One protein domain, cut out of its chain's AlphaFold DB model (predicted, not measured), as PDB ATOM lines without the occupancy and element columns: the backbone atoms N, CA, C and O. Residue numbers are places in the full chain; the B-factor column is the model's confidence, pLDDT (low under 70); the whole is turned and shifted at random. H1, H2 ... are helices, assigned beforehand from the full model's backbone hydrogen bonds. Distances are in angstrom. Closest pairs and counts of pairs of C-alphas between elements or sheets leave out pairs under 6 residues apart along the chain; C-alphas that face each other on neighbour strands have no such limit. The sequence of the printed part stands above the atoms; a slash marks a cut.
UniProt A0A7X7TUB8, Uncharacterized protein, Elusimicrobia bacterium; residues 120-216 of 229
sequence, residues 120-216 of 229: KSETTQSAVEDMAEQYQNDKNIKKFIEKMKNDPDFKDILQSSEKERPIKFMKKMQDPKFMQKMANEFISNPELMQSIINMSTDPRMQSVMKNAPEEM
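AT A GLANCE: This is residues 120 to 216 of the 229 residues of an uncharacterized protein of Elusimicrobia bacterium (UniProt A0A7X7TUB8). Seven helices make an open horseshoe with a hollow middle: H1, H2 and H3 trace one arc, H4 folds back from H3, and H5, H6 and H7 return as a second arc, with H6 over H2 and H7 over H1. The 97 printed residues hold H1 to H7 in chain order and no named strand; the class is all helix. The whole is only just compact, close to loose, with a radius of gyration of the C-alphas of 14.9 A and spans of 38 by 30 by 21 A.

IN THESE COORDINATES: Find C-alpha 122 at (284.944, 256.912, 423.671); from there H1 runs 22.8 A to residue 137. Next come H2, residues 139 to 149, H3, 152 to 159, and H4, 164 to 173. H5, residues 176 to 188, is 17.8 A long. H6 is residues 190 to 200, and H7, 203 to 211, ends at C-alpha 211 (287.587, 265.999, 417.441).

HOW THE PARTS SIT: Look at Ala 127 and Arg 204, the closest C-alphas of H1 and H7, 5.6 A apart; H1 touches H7 with residues 124 to 131 alone, at a steep tilt of 45 degrees, opposite ways. H2 touches H6, about perpendicular at 79 degrees, closest at C-alphas 140 and 192, 5.5 A. H3 and H4 form a helical hairpin at a shallow tilt of 21 degrees, closest at C-alphas 157 and 165, 5.5 A. H2 and H3 touch only at the corner, at C-alphas 148 and 154, 5.9 A. H4 and H5, and likewise H5 and H6, only just touch, with 3 pairs of C-alphas within 8 A, and only at the corner. H1 and H4 are apart, as are H4 and H7. Every O i to N i+4 pair is within hydrogen-bond range in H1, H2, H4, H5, H6 and H7; in H3 3 of 4 are.

THE WHOLE: The C-alphas of Glu 122 and Lys 177 are the two farthest apart, 39.9 A. The printed part has no cut, and the links between the helices are tight. Residues 120 to 121 and 212 to 216 have pLDDT under 70.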
ATOM      1  N   LYS A 120     282.024 260.347 418.150       62.97
ATOM      2  CA  LYS A 120     282.235 258.942 417.753       62.97
ATOM      3  C   LYS A 120     283.331 258.233 418.561       62.97
ATOM      4  O   LYS A 120     283.625 257.073 418.300       62.97
ATOM      5  N   SER A 121     283.997 258.941 419.471       69.38
ATOM      6  CA  SER A 121     285.200 258.486 420.166       69.38
ATOM      7  C   SER A 121     284.937 258.398 421.671       69.38
ATOM      8  O   SER A 121     284.693 259.418 422.319       69.38
ATOM      9  N   GLU A 122     285.049 257.184 422.224       70.88
ATOM     10  CA  GLU A 122     284.944 256.912 423.671       70.88
ATOM     11  C   GLU A 122     285.961 257.733 424.479       70.88
ATOM     12  O   GLU A 122     285.651 258.262 425.543       70.88
ATOM     13  N   THR A 123     287.167 257.929 423.935       72.69
ATOM     14  CA  THR A 123     288.213 258.752 424.559       72.69
ATOM     15  C   THR A 123     287.833 260.229 424.658       72.69
ATOM     16  O   THR A 123     288.224 260.902 425.608       72.69
ATOM     17  N   THR A 124     287.053 260.746 423.707       70.56
ATOM     18  CA  THR A 124     286.553 262.128 423.740       70.56
ATOM     19  C   THR A 124     285.394 262.260 424.726       70.56
ATOM     20  O   THR A 124     285.320 263.258 425.433       70.56
ATOM     21  N   GLN A 125     284.535 261.244 424.836       74.00
ATOM     22  CA  GLN A 125     283.452 261.222 425.820       74.00
ATOM     23  C   GLN A 125     283.989 261.218 427.258       74.00
ATOM     24  O   GLN A 125     283.639 262.104 428.035       74.00
ATOM     25  N   SER A 126     284.899 260.294 427.585       78.75
ATOM     26  CA  SER A 126     285.515 260.229 428.920       78.75
ATOM     27  C   SER A 126     286.277 261.515 429.257       78.75
ATOM     28  O   SER A 126     286.150 262.032 430.361       78.75
ATOM     29  N   ALA A 127     286.983 262.113 428.291       76.69
ATOM     30  CA  ALA A 127     287.651 263.397 428.497       76.69
ATOM     31  C   ALA A 127     286.666 264.538 428.823       76.69
ATOM     32  O   ALA A 127     286.980 265.388 429.653       76.69
ATOM     33  N   VAL A 128     285.488 264.564 428.189       75.88
ATOM     34  CA  VAL A 128     284.440 265.558 428.474       75.88
ATOM     35  C   VAL A 128     283.816 265.330 429.850       75.88
ATOM     36  O   VAL A 128     283.588 266.302 430.568       75.88
ATOM     37  N   GLU A 129     283.560 264.078 430.226       79.12
ATOM     38  CA  GLU A 129     282.992 263.713 431.529       79.12
ATOM     39  C   GLU A 129     283.954 264.059 432.678       79.12
ATOM     40  O   GLU A 129     283.568 264.791 433.592       79.12
ATOM     41  N   ASP A 130     285.228 263.667 432.575       80.94
ATOM     42  CA  ASP A 130     286.269 263.984 433.564       80.94
ATOM     43  C   ASP A 130     286.466 265.499 433.725       80.94
ATOM     44  O   ASP A 130     286.662 266.023 434.826       80.94
ATOM     45  N   MET A 131     286.431 266.233 432.608       81.06
ATOM     46  CA  MET A 131     286.482 267.691 432.634       81.06
ATOM     47  C   MET A 131     285.249 268.275 433.319       81.06
ATOM     48  O   MET A 131     285.377 269.152 434.177       81.06
ATOM     49  N   ALA A 132     284.056 267.807 432.951       78.50
ATOM     50  CA  ALA A 132     282.816 268.280 433.544       78.50
ATOM     51  C   ALA A 132     282.837 268.079 435.062       78.50
ATOM     52  O   ALA A 132     282.524 269.022 435.783       78.50
ATOM     53  N   GLU A 133     283.290 266.924 435.552       81.44
ATOM     54  CA  GLU A 133     283.411 266.651 436.984       81.44
ATOM     55  C   GLU A 133     284.410 267.592 437.679       81.44
ATOM     56  O   GLU A 133     284.097 268.183 438.721       81.44
ATOM     57  N   GLN A 134     285.593 267.788 437.091       81.25
ATOM     58  CA  GLN A 134     286.624 268.647 437.671       81.25
ATOM     59  C   GLN A 134     286.168 270.107 437.778       81.25
ATOM     60  O   GLN A 134     286.283 270.723 438.841       81.25
ATOM     61  N   TYR A 135     285.620 270.666 436.700       80.44
ATOM     62  CA  TYR A 135     285.213 272.074 436.664       80.44
ATOM     63  C   TYR A 135     283.860 272.313 437.335       80.44
ATOM     64  O   TYR A 135     283.626 273.393 437.875       80.44
ATOM     65  N   GLN A 136     282.989 271.304 437.404       78.00
ATOM     66  CA  GLN A 136     281.779 271.379 438.221       78.00
ATOM     67  C   GLN A 136     282.111 271.481 439.705       78.00
ATOM     68  O   GLN A 136     281.333 272.086 440.440       78.00
ATOM     69  N   ASN A 137     283.236 270.913 440.147       82.50
ATOM     70  CA  ASN A 137     283.675 270.947 441.538       82.50
ATOM     71  C   ASN A 137     284.535 272.157 441.915       82.50
ATOM     72  O   ASN A 137     284.720 272.406 443.110       82.50
ATOM     73  N   ASP A 138     284.971 272.955 440.940       86.75
ATOM     74  CA  ASP A 138     285.679 274.209 441.181       86.75
ATOM     75  C   ASP A 138     284.789 275.191 441.968       86.75
ATOM     76  O   ASP A 138     283.657 275.519 441.592       86.75
ATOM     77  N   LYS A 139     285.305 275.662 443.107       90.81
ATOM     78  CA  LYS A 139     284.580 276.540 444.036       90.81
ATOM     79  C   LYS A 139     284.157 277.860 443.384       90.81
ATOM     80  O   LYS A 139     283.096 278.388 443.717       90.81
ATOM     81  N   ASN A 140     284.971 278.394 442.482       88.25
ATOM     82  CA  ASN A 140     284.743 279.681 441.833       88.25
ATOM     83  C   ASN A 140     283.703 279.541 440.730       88.25
ATOM     84  O   ASN A 140     282.791 280.363 440.642       88.25
ATOM     85  N   ILE A 141     283.764 278.443 439.974       86.25
ATOM     86  CA  ILE A 141     282.735 278.095 438.992       86.25
ATOM     87  C   ILE A 141     281.391 277.845 439.688       86.25
ATOM     88  O   ILE A 141     280.377 278.387 439.248       86.25
ATOM     89  N   LYS A 142     281.357 277.116 440.815       88.19
ATOM     90  CA  LYS A 142     280.121 276.916 441.603       88.19
ATOM     91  C   LYS A 142     279.496 278.238 442.034       88.19
ATOM     92  O   LYS A 142     278.322 278.472 441.754       88.19
ATOM     93  N   LYS A 143     280.283 279.120 442.658       89.38
ATOM     94  CA  LYS A 143     279.815 280.450 443.082       89.38
ATOM     95  C   LYS A 143     279.300 281.278 441.909       89.38
ATOM     96  O   LYS A 143     278.269 281.936 442.030       89.38
ATOM     97  N   PHE A 144     279.999 281.242 440.778       90.12
ATOM     98  CA  PHE A 144     279.577 281.936 439.569       90.12
ATOM     99  C   PHE A 144     278.238 281.403 439.051       90.12
ATOM    100  O   PHE A 144     277.323 282.185 438.813       90.12
ATOM    101  N   ILE A 145     278.080 280.081 438.947       86.12
ATOM    102  CA  ILE A 145     276.822 279.453 438.520       86.12
ATOM    103  C   ILE A 145     275.685 279.795 439.490       86.12
ATOM    104  O   ILE A 145     274.580 280.098 439.048       86.12
ATOM    105  N   GLU A 146     275.926 279.774 440.801       89.50
ATOM    106  CA  GLU A 146     274.931 280.184 441.801       89.50
ATOM    107  C   GLU A 146     274.534 281.652 441.648       89.50
ATOM    108  O   GLU A 146     273.344 281.974 441.671       89.50
ATOM    109  N   LYS A 147     275.504 282.545 441.430       89.50
ATOM    110  CA  LYS A 147     275.233 283.955 441.142       89.50
ATOM    111  C   LYS A 147     274.392 284.103 439.873       89.50
ATOM    112  O   LYS A 147     273.381 284.800 439.903       89.50
ATOM    113  N   MET A 148     274.738 283.383 438.808       88.31
ATOM    114  CA  MET A 148     273.992 283.399 437.549       88.31
ATOM    115  C   MET A 148     272.588 282.816 437.672       88.31
ATOM    116  O   MET A 148     271.657 283.347 437.082       88.31
ATOM    117  N   LYS A 149     272.367 281.784 438.488       87.50
ATOM    118  CA  LYS A 149     271.014 281.251 438.743       87.50
ATOM    119  C   LYS A 149     270.071 282.281 439.367       87.50
ATOM    120  O   LYS A 149     268.864 282.215 439.140       87.50
ATOM    121  N   ASN A 150     270.617 283.206 440.149       89.94
ATOM    122  CA  ASN A 150     269.859 284.287 440.774       89.94
ATOM    123  C   ASN A 150     269.701 285.509 439.857       89.94
ATOM    124  O   ASN A 150     268.936 286.420 440.173       89.94
ATOM    125  N   ASP A 151     270.402 285.532 438.726       91.31
ATOM    126  CA  ASP A 151     270.360 286.632 437.784       91.31
ATOM    127  C   ASP A 151     269.101 286.555 436.898       91.31
ATOM    128  O   ASP A 151     268.824 285.501 436.317       91.31
ATOM    129  N   PRO A 152     268.319 287.642 436.758       91.25
ATOM    130  CA  PRO A 152     267.075 287.614 435.992       91.25
ATOM    131  C   PRO A 152     267.281 287.281 434.509       91.25
ATOM    132  O   PRO A 152     266.435 286.599 433.930       91.25
ATOM    133  N   ASP A 153     268.395 287.706 433.898       88.81
ATOM    134  CA  ASP A 153     268.675 287.415 432.488       88.81
ATOM    135  C   ASP A 153     268.959 285.925 432.277       88.81
ATOM    136  O   ASP A 153     268.491 285.322 431.312       88.81
ATOM    137  N   PHE A 154     269.693 285.316 433.208       89.19
ATOM    138  CA  PHE A 154     270.000 283.887 433.177       89.19
ATOM    139  C   PHE A 154     268.830 283.022 433.608       89.19
ATOM    140  O   PHE A 154     268.698 281.899 433.127       89.19
ATOM    141  N   LYS A 155     267.952 283.521 434.474       89.56
ATOM    142  CA  LYS A 155     266.759 282.793 434.892       89.56
ATOM    143  C   LYS A 155     265.849 282.483 433.703       89.56
ATOM    144  O   LYS A 155     265.415 281.343 433.583       89.56
ATOM    145  N   ASP A 156     265.637 283.435 432.788       88.44
ATOM    146  CA  ASP A 156     264.862 283.193 431.555       88.44
ATOM    147  C   ASP A 156     265.512 282.135 430.643       88.44
ATOM    148  O   ASP A 156     264.825 281.311 430.030       88.44
ATOM    149  N   ILE A 157     266.848 282.125 430.586       88.88
ATOM    150  CA  ILE A 157     267.618 281.126 429.838       88.88
ATOM    151  C   ILE A 157     267.451 279.752 430.500       88.88
ATOM    152  O   ILE A 157     267.030 278.794 429.854       88.88
ATOM    153  N   LEU A 158     267.713 279.636 431.800       86.56
ATOM    154  CA  LEU A 158     267.677 278.366 432.528       86.56
ATOM    155  C   LEU A 158     266.270 277.764 432.620       86.56
ATOM    156  O   LEU A 158     266.139 276.541 432.621       86.56
ATOM    157  N   GLN A 159     265.229 278.599 432.660       87.62
ATOM    158  CA  GLN A 159     263.830 278.159 432.667       87.62
ATOM    159  C   GLN A 159     263.314 277.720 431.293       87.62
ATOM    160  O   GLN A 159     262.263 277.087 431.221       87.62
ATOM    161  N   SER A 160     264.029 278.030 430.209       86.62
ATOM    162  CA  SER A 160     263.662 277.526 428.884       86.62
ATOM    163  C   SER A 160     263.959 276.034 428.726       86.62
ATOM    164  O   SER A 160     264.733 275.441 429.493       86.62
ATOM    165  N   SER A 161     263.316 275.427 427.726       85.31
ATOM    166  CA  SER A 161     263.524 274.021 427.384       85.31
ATOM    167  C   SER A 161     264.991 273.753 427.026       85.31
ATOM    168  O   SER A 161     265.690 274.642 426.547       85.31
ATOM    169  N   GLU A 162     265.476 272.524 427.232       75.50
ATOM    170  CA  GLU A 162     266.879 272.176 426.942       75.50
ATOM    171  C   GLU A 162     267.283 272.494 425.495       75.50
ATOM    172  O   GLU A 162     268.396 272.955 425.272       75.50
ATOM    173  N   LYS A 163     266.360 272.332 424.536       75.81
ATOM    174  CA  LYS A 163     266.587 272.656 423.117       75.81
ATOM    175  C   LYS A 163     266.673 274.161 422.848       75.81
ATOM    176  O   LYS A 163     267.448 274.597 422.005       75.81
ATOM    177  N   GLU A 164     265.877 274.967 423.544       79.25
ATOM    178  CA  GLU A 164     265.841 276.421 423.346       79.25
ATOM    179  C   GLU A 164     266.915 277.153 424.144       79.25
ATOM    180  O   GLU A 164     267.285 278.276 423.802       79.25
ATOM    181  N   ARG A 165     267.427 276.536 425.207       83.25
ATOM    182  CA  ARG A 165     268.370 277.159 426.129       83.25
ATOM    183  C   ARG A 165     269.682 277.598 425.466       83.25
ATOM    184  O   ARG A 165     270.044 278.757 425.683       83.25
ATOM    185  N   PRO A 166     270.358 276.785 424.626       77.12
ATOM    186  CA  PRO A 166     271.509 277.252 423.853       77.12
ATOM    187  C   PRO A 166     271.157 278.453 422.969       77.12
ATOM    188  O   PRO A 166     271.896 279.433 422.929       77.12
ATOM    189  N   ILE A 167     269.994 278.423 422.311       82.38
ATOM    190  CA  ILE A 167     269.552 279.476 421.384       82.38
ATOM    191  C   ILE A 167     269.274 280.780 422.141       82.38
ATOM    192  O   ILE A 167     269.752 281.845 421.745       82.38
ATOM    193  N   LYS A 168     268.541 280.714 423.258       86.81
ATOM    194  CA  LYS A 168     268.281 281.869 424.127       86.81
ATOM    195  C   LYS A 168     269.568 282.436 424.709       86.81
ATOM    196  O   LYS A 168     269.725 283.655 424.737       86.81
ATOM    197  N   PHE A 169     270.483 281.569 425.142       86.19
ATOM    198  CA  PHE A 169     271.790 281.984 425.636       86.19
ATOM    199  C   PHE A 169     272.574 282.735 424.556       86.19
ATOM    200  O   PHE A 169     272.992 283.865 424.788       86.19
ATOM    201  N   MET A 170     272.690 282.167 423.351       84.31
ATOM    202  CA  MET A 170     273.374 282.811 422.225       84.31
ATOM    203  C   MET A 170     272.724 284.142 421.840       84.31
ATOM    204  O   MET A 170     273.423 285.128 421.624       84.31
ATOM    205  N   LYS A 171     271.389 284.213 421.831       84.50
ATOM    206  CA  LYS A 171     270.656 285.462 421.589       84.50
ATOM    207  C   LYS A 171     270.942 286.515 422.664       84.50
ATOM    208  O   LYS A 171     271.098 287.686 422.340       84.50
ATOM    209  N   LYS A 172     271.035 286.118 423.936       89.75
ATOM    210  CA  LYS A 172     271.394 287.024 425.038       89.75
ATOM    211  C   LYS A 172     272.850 287.473 424.973       89.75
ATOM    212  O   LYS A 172     273.115 288.640 425.227       89.75
ATOM    213  N   MET A 173     273.770 286.615 424.539       86.44
ATOM    214  CA  MET A 173     275.167 286.987 424.272       86.44
ATOM    215  C   MET A 173     275.319 288.010 423.132       86.44
ATOM    216  O   MET A 173     276.369 288.627 423.008       86.44
ATOM    217  N   GLN A 174     274.294 288.236 422.307       83.81
ATOM    218  CA  GLN A 174     274.293 289.323 421.319       83.81
ATOM    219  C   GLN A 174     273.834 290.668 421.910       83.81
ATOM    220  O   GLN A 174     274.025 291.705 421.279       83.81
ATOM    221  N   ASP A 175     273.233 290.681 423.106       89.62
ATOM    222  CA  ASP A 175     272.827 291.912 423.790       89.62
ATOM    223  C   ASP A 175     274.064 292.597 424.408       89.62
ATOM    224  O   ASP A 175     274.707 292.025 425.297       89.62
ATOM    225  N   PRO A 176     274.398 293.840 424.003       90.12
ATOM    226  CA  PRO A 176     275.561 294.554 424.524       90.12
ATOM    227  C   PRO A 176     275.540 294.734 426.044       90.12
ATOM    228  O   PRO A 176     276.592 294.684 426.679       90.12
ATOM    229  N   LYS A 177     274.358 294.923 426.650       91.75
ATOM    230  CA  LYS A 177     274.235 295.105 428.106       91.75
ATOM    231  C   LYS A 177     274.531 293.808 428.841       91.75
ATOM    232  O   LYS A 177     275.227 293.816 429.855       91.75
ATOM    233  N   PHE A 178     274.022 292.697 428.316       91.06
ATOM    234  CA  PHE A 178     274.301 291.374 428.854       91.06
ATOM    235  C   PHE A 178     275.790 291.040 428.723       91.06
ATOM    236  O   PHE A 178     276.418 290.661 429.707       91.06
ATOM    237  N   MET A 179     276.389 291.282 427.555       89.88
ATOM    238  CA  MET A 179     277.826 291.079 427.336       89.88
ATOM    239  C   MET A 179     278.696 291.937 428.242       89.88
ATOM    240  O   MET A 179     279.659 291.442 428.822       89.88
ATOM    241  N   GLN A 180     278.351 293.212 428.413       89.06
ATOM    242  CA  GLN A 180     279.069 294.096 429.323       89.06
ATOM    243  C   GLN A 180     278.988 293.593 430.767       89.06
ATOM    244  O   GLN A 180     279.984 293.597 431.484       89.06
ATOM    245  N   LYS A 181     277.819 293.113 431.192       92.12
ATOM    246  CA  LYS A 181     277.614 292.519 432.517       92.12
ATOM    247  C   LYS A 181     278.433 291.239 432.706       92.12
ATOM    248  O   LYS A 181     279.088 291.100 433.734       92.12
ATOM    249  N   MET A 182     278.465 290.357 431.706       90.06
ATOM    250  CA  MET A 182     279.328 289.169 431.693       90.06
ATOM    251  C   MET A 182     280.808 289.542 431.793       90.06
ATOM    252  O   MET A 182     281.532 288.988 432.616       90.06
ATOM    253  N   ALA A 183     281.253 290.511 430.990       88.88
ATOM    254  CA  ALA A 183     282.630 290.993 431.005       88.88
ATOM    255  C   ALA A 183     283.004 291.570 432.375       88.88
ATOM    256  O   ALA A 183     284.048 291.224 432.921       88.88
ATOM    257  N   ASN A 184     282.124 292.382 432.965       90.25
ATOM    258  CA  ASN A 184     282.317 292.915 434.309       90.25
ATOM    259  C   ASN A 184     282.419 291.799 435.351       90.25
ATOM    260  O   ASN A 184     283.266 291.892 436.236       90.25
ATOM    261  N   GLU A 185     281.625 290.733 435.238       88.25
ATOM    262  CA  GLU A 185     281.765 289.584 436.133       88.25
ATOM    263  C   GLU A 185     283.092 288.858 435.969       88.25
ATOM    264  O   GLU A 185     283.699 288.494 436.974       88.25
ATOM    265  N   PHE A 186     283.586 288.669 434.748       88.31
ATOM    266  CA  PHE A 186     284.891 288.035 434.559       88.31
ATOM    267  C   PHE A 186     286.032 288.905 435.093       88.31
ATOM    268  O   PHE A 186     286.912 288.399 435.785       88.31
ATOM    269  N   ILE A 187     285.987 290.215 434.842       87.25
ATOM    270  CA  ILE A 187     287.004 291.164 435.320       87.25
ATOM    271  C   ILE A 187     286.980 291.276 436.850       87.25
ATOM    272  O   ILE A 187     288.033 291.330 437.481       87.25
ATOM    273  N   SER A 188     285.791 291.284 437.456       92.06
ATOM    274  CA  SER A 188     285.635 291.429 438.910       92.06
ATOM    275  C   SER A 188     285.997 290.159 439.683       92.06
ATOM    276  O   SER A 188     286.210 290.224 440.892       92.06
ATOM    277  N   ASN A 189     286.082 289.008 439.006       91.12
ATOM    278  CA  ASN A 189     286.396 287.715 439.609       91.12
ATOM    279  C   ASN A 189     287.652 287.110 438.949       91.12
ATOM    280  O   ASN A 189     287.537 286.188 438.136       91.12
ATOM    281  N   PRO A 190     288.866 287.575 439.300       89.75
ATOM    282  CA  PRO A 190     290.105 287.088 438.686       89.75
ATOM    283  C   PRO A 190     290.306 285.576 438.866       89.75
ATOM    284  O   PRO A 190     290.842 284.919 437.978       89.75
ATOM    285  N   GLU A 191     289.824 285.002 439.971       89.50
ATOM    286  CA  GLU A 191     289.879 283.555 440.208       89.50
ATOM    287  C   GLU A 191     289.013 282.767 439.213       89.50
ATOM    288  O   GLU A 191     289.436 281.725 438.722       89.50
ATOM    289  N   LEU A 192     287.829 283.282 438.861       88.56
ATOM    290  CA  LEU A 192     286.973 282.681 437.835       88.56
ATOM    291  C   LEU A 192     287.641 282.761 436.461       88.56
ATOM    292  O   LEU A 192     287.634 281.781 435.717       88.56
ATOM    293  N   MET A 193     288.233 283.912 436.132       88.06
ATOM    294  CA  MET A 193     288.980 284.076 434.886       88.06
ATOM    295  C   MET A 193     290.144 283.081 434.812       88.06
ATOM    296  O   MET A 193     290.333 282.447 433.777       88.06
ATOM    297  N   GLN A 194     290.859 282.861 435.919       87.56
ATOM    298  CA  GLN A 194     291.906 281.846 435.990       87.56
ATOM    299  C   GLN A 194     291.353 280.427 435.798       87.56
ATOM    300  O   GLN A 194     291.943 279.658 435.042       87.56
ATOM    301  N   SER A 195     290.218 280.076 436.412       88.69
ATOM    302  CA  SER A 195     289.575 278.771 436.197       88.69
ATOM    303  C   SER A 195     289.176 278.563 434.730       88.69
ATOM    304  O   SER A 195     289.376 277.475 434.191       88.69
ATOM    305  N   ILE A 196     288.690 279.607 434.048       85.19
ATOM    306  CA  ILE A 196     288.353 279.560 432.614       85.19
ATOM    307  C   ILE A 196     289.604 279.409 431.752       85.19
ATOM    308  O   ILE A 196     289.603 278.598 430.827       85.19
ATOM    309  N   ILE A 197     290.678 280.143 432.058       86.06
ATOM    310  CA  ILE A 197     291.964 279.995 431.365       86.06
ATOM    311  C   ILE A 197     292.450 278.556 431.514       86.06
ATOM    312  O   ILE A 197     292.688 277.902 430.502       86.06
ATOM    313  N   ASN A 198     292.485 278.037 432.744       85.56
ATOM    314  CA  ASN A 198     292.901 276.666 433.029       85.56
ATOM    315  C   ASN A 198     292.061 275.647 432.247       85.56
ATOM    316  O   ASN A 198     292.618 274.701 431.699       85.56
ATOM    317  N   MET A 199     290.743 275.861 432.155       83.94
ATOM    318  CA  MET A 199     289.832 275.038 431.350       83.94
ATOM    319  C   MET A 199     290.138 275.112 429.852       83.94
ATOM    320  O   MET A 199     290.148 274.089 429.174       83.94
ATOM    321  N   SER A 200     290.413 276.307 429.324       81.38
ATOM    322  CA  SER A 200     290.724 276.512 427.902       81.38
ATOM    323  C   SER A 200     292.080 275.933 427.490       81.38
ATOM    324  O   SER A 200     292.250 275.492 426.355       81.38
ATOM    325  N   THR A 201     293.040 275.904 428.417       85.19
ATOM    326  CA  THR A 201     294.380 275.347 428.202       85.19
ATOM    327  C   THR A 201     294.473 273.865 428.550       85.19
ATOM    328  O   THR A 201     295.541 273.278 428.386       85.19
ATOM    329  N   ASP A 202     293.389 273.250 429.031       85.81
ATOM    330  CA  ASP A 202     293.372 271.836 429.392       85.81
ATOM    331  C   ASP A 202     293.628 270.963 428.145       85.81
ATOM    332  O   ASP A 202     292.910 271.093 427.143       85.81
ATOM    333  N   PRO A 203     294.618 270.051 428.167       82.75
ATOM    334  CA  PRO A 203     294.888 269.146 427.050       82.75
ATOM    335  C   PRO A 203     293.664 268.330 426.612       82.75
ATOM    336  O   PRO A 203     293.508 268.034 425.424       82.75
ATOM    337  N   ARG A 204     292.767 267.998 427.549       82.19
ATOM    338  CA  ARG A 204     291.507 267.297 427.267       82.19
ATOM    339  C   ARG A 204     290.568 268.174 426.450       82.19
ATOM    340  O   ARG A 204     290.037 267.703 425.450       82.19
ATOM    341  N   MET A 205     290.452 269.461 426.784       80.25
ATOM    342  CA  MET A 205     289.656 270.416 426.004       80.25
ATOM    343  C   MET A 205     290.202 270.547 424.586       80.25
ATOM    344  O   MET A 205     289.446 270.527 423.617       80.25
ATOM    345  N   GLN A 206     291.526 270.612 424.439       80.62
ATOM    346  CA  GLN A 206     292.148 270.650 423.116       80.62
ATOM    347  C   GLN A 206     291.850 269.384 422.305       80.62
ATOM    348  O   GLN A 206     291.612 269.478 421.102       80.62
ATOM    349  N   SER A 207     291.838 268.212 422.947       78.19
ATOM    350  CA  SER A 207     291.441 266.948 422.314       78.19
ATOM    351  C   SER A 207     289.989 267.000 421.825       78.19
ATOM    352  O   SER A 207     289.716 266.721 420.657       78.19
ATOM    353  N   VAL A 208     289.071 267.473 422.673       75.38
ATOM    354  CA  VAL A 208     287.654 267.659 422.323       75.38
ATOM    355  C   VAL A 208     287.498 268.625 421.148       75.38
ATOM    356  O   VAL A 208     286.805 268.315 420.183       75.38
ATOM    357  N   MET A 209     288.201 269.761 421.159       74.88
ATOM    358  CA  MET A 209     288.165 270.732 420.060       74.88
ATOM    359  C   MET A 209     288.742 270.173 418.751       74.88
ATOM    360  O   MET A 209     288.232 270.485 417.674       74.88
ATOM    361  N   LYS A 210     289.784 269.335 418.815       75.75
ATOM    362  CA  LYS A 210     290.351 268.657 417.634       75.75
ATOM    363  C   LYS A 210     289.374 267.652 417.027       75.75
ATOM    364  O   LYS A 210     289.343 267.509 415.804       75.75
ATOM    365  N   ASN A 211     288.556 267.013 417.857       70.81
ATOM    366  CA  ASN A 211     287.587 265.999 417.441       70.81
ATOM    367  C   ASN A 211     286.176 266.559 417.194       70.81
ATOM    368  O   ASN A 211     285.295 265.810 416.780       70.81
ATOM    369  N   ALA A 212     285.960 267.861 417.406       67.56
ATOM    370  CA  ALA A 212     284.673 268.504 417.170       67.56
ATOM    371  C   ALA A 212     284.235 268.392 415.690       67.56
ATOM    372  O   ALA A 212     285.095 268.375 414.795       67.56
ATOM    373  N   PRO A 213     282.915 268.346 415.411       61.12
ATOM    374  CA  PRO A 213     282.386 268.303 414.050       61.12
ATOM    375  C   PRO A 213     282.968 269.420 413.172       61.12
ATOM    376  O   PRO A 213     283.133 270.557 413.618       61.12
ATOM    377  N   GLU A 214     283.244 269.107 411.904       61.94
ATOM    378  CA  GLU A 214     283.789 270.040 410.901       61.94
ATOM    379  C   GLU A 214     283.019 271.371 410.827       61.94
ATOM    380  O   GLU A 214     283.611 272.418 410.592       61.94
ATOM    381  N   GLU A 215     281.712 271.368 411.085       51.44
ATOM    382  CA  GLU A 215     280.877 272.577 411.108       51.44
ATOM    383  C   GLU A 215     281.286 273.568 412.208       51.44
ATOM    384  O   GLU A 215     281.316 274.776 411.971       51.44
ATOM    385  N   MET A 216     281.705 273.076 413.378       49.81
ATOM    386  CA  MET A 216     282.269 273.919 414.438       49.81
ATOM    387  C   MET A 216     283.690 274.382 414.102       49.81
ATOM    388  O   MET A 216     284.079 275.491 414.464       49.81
TER     389      MET A 216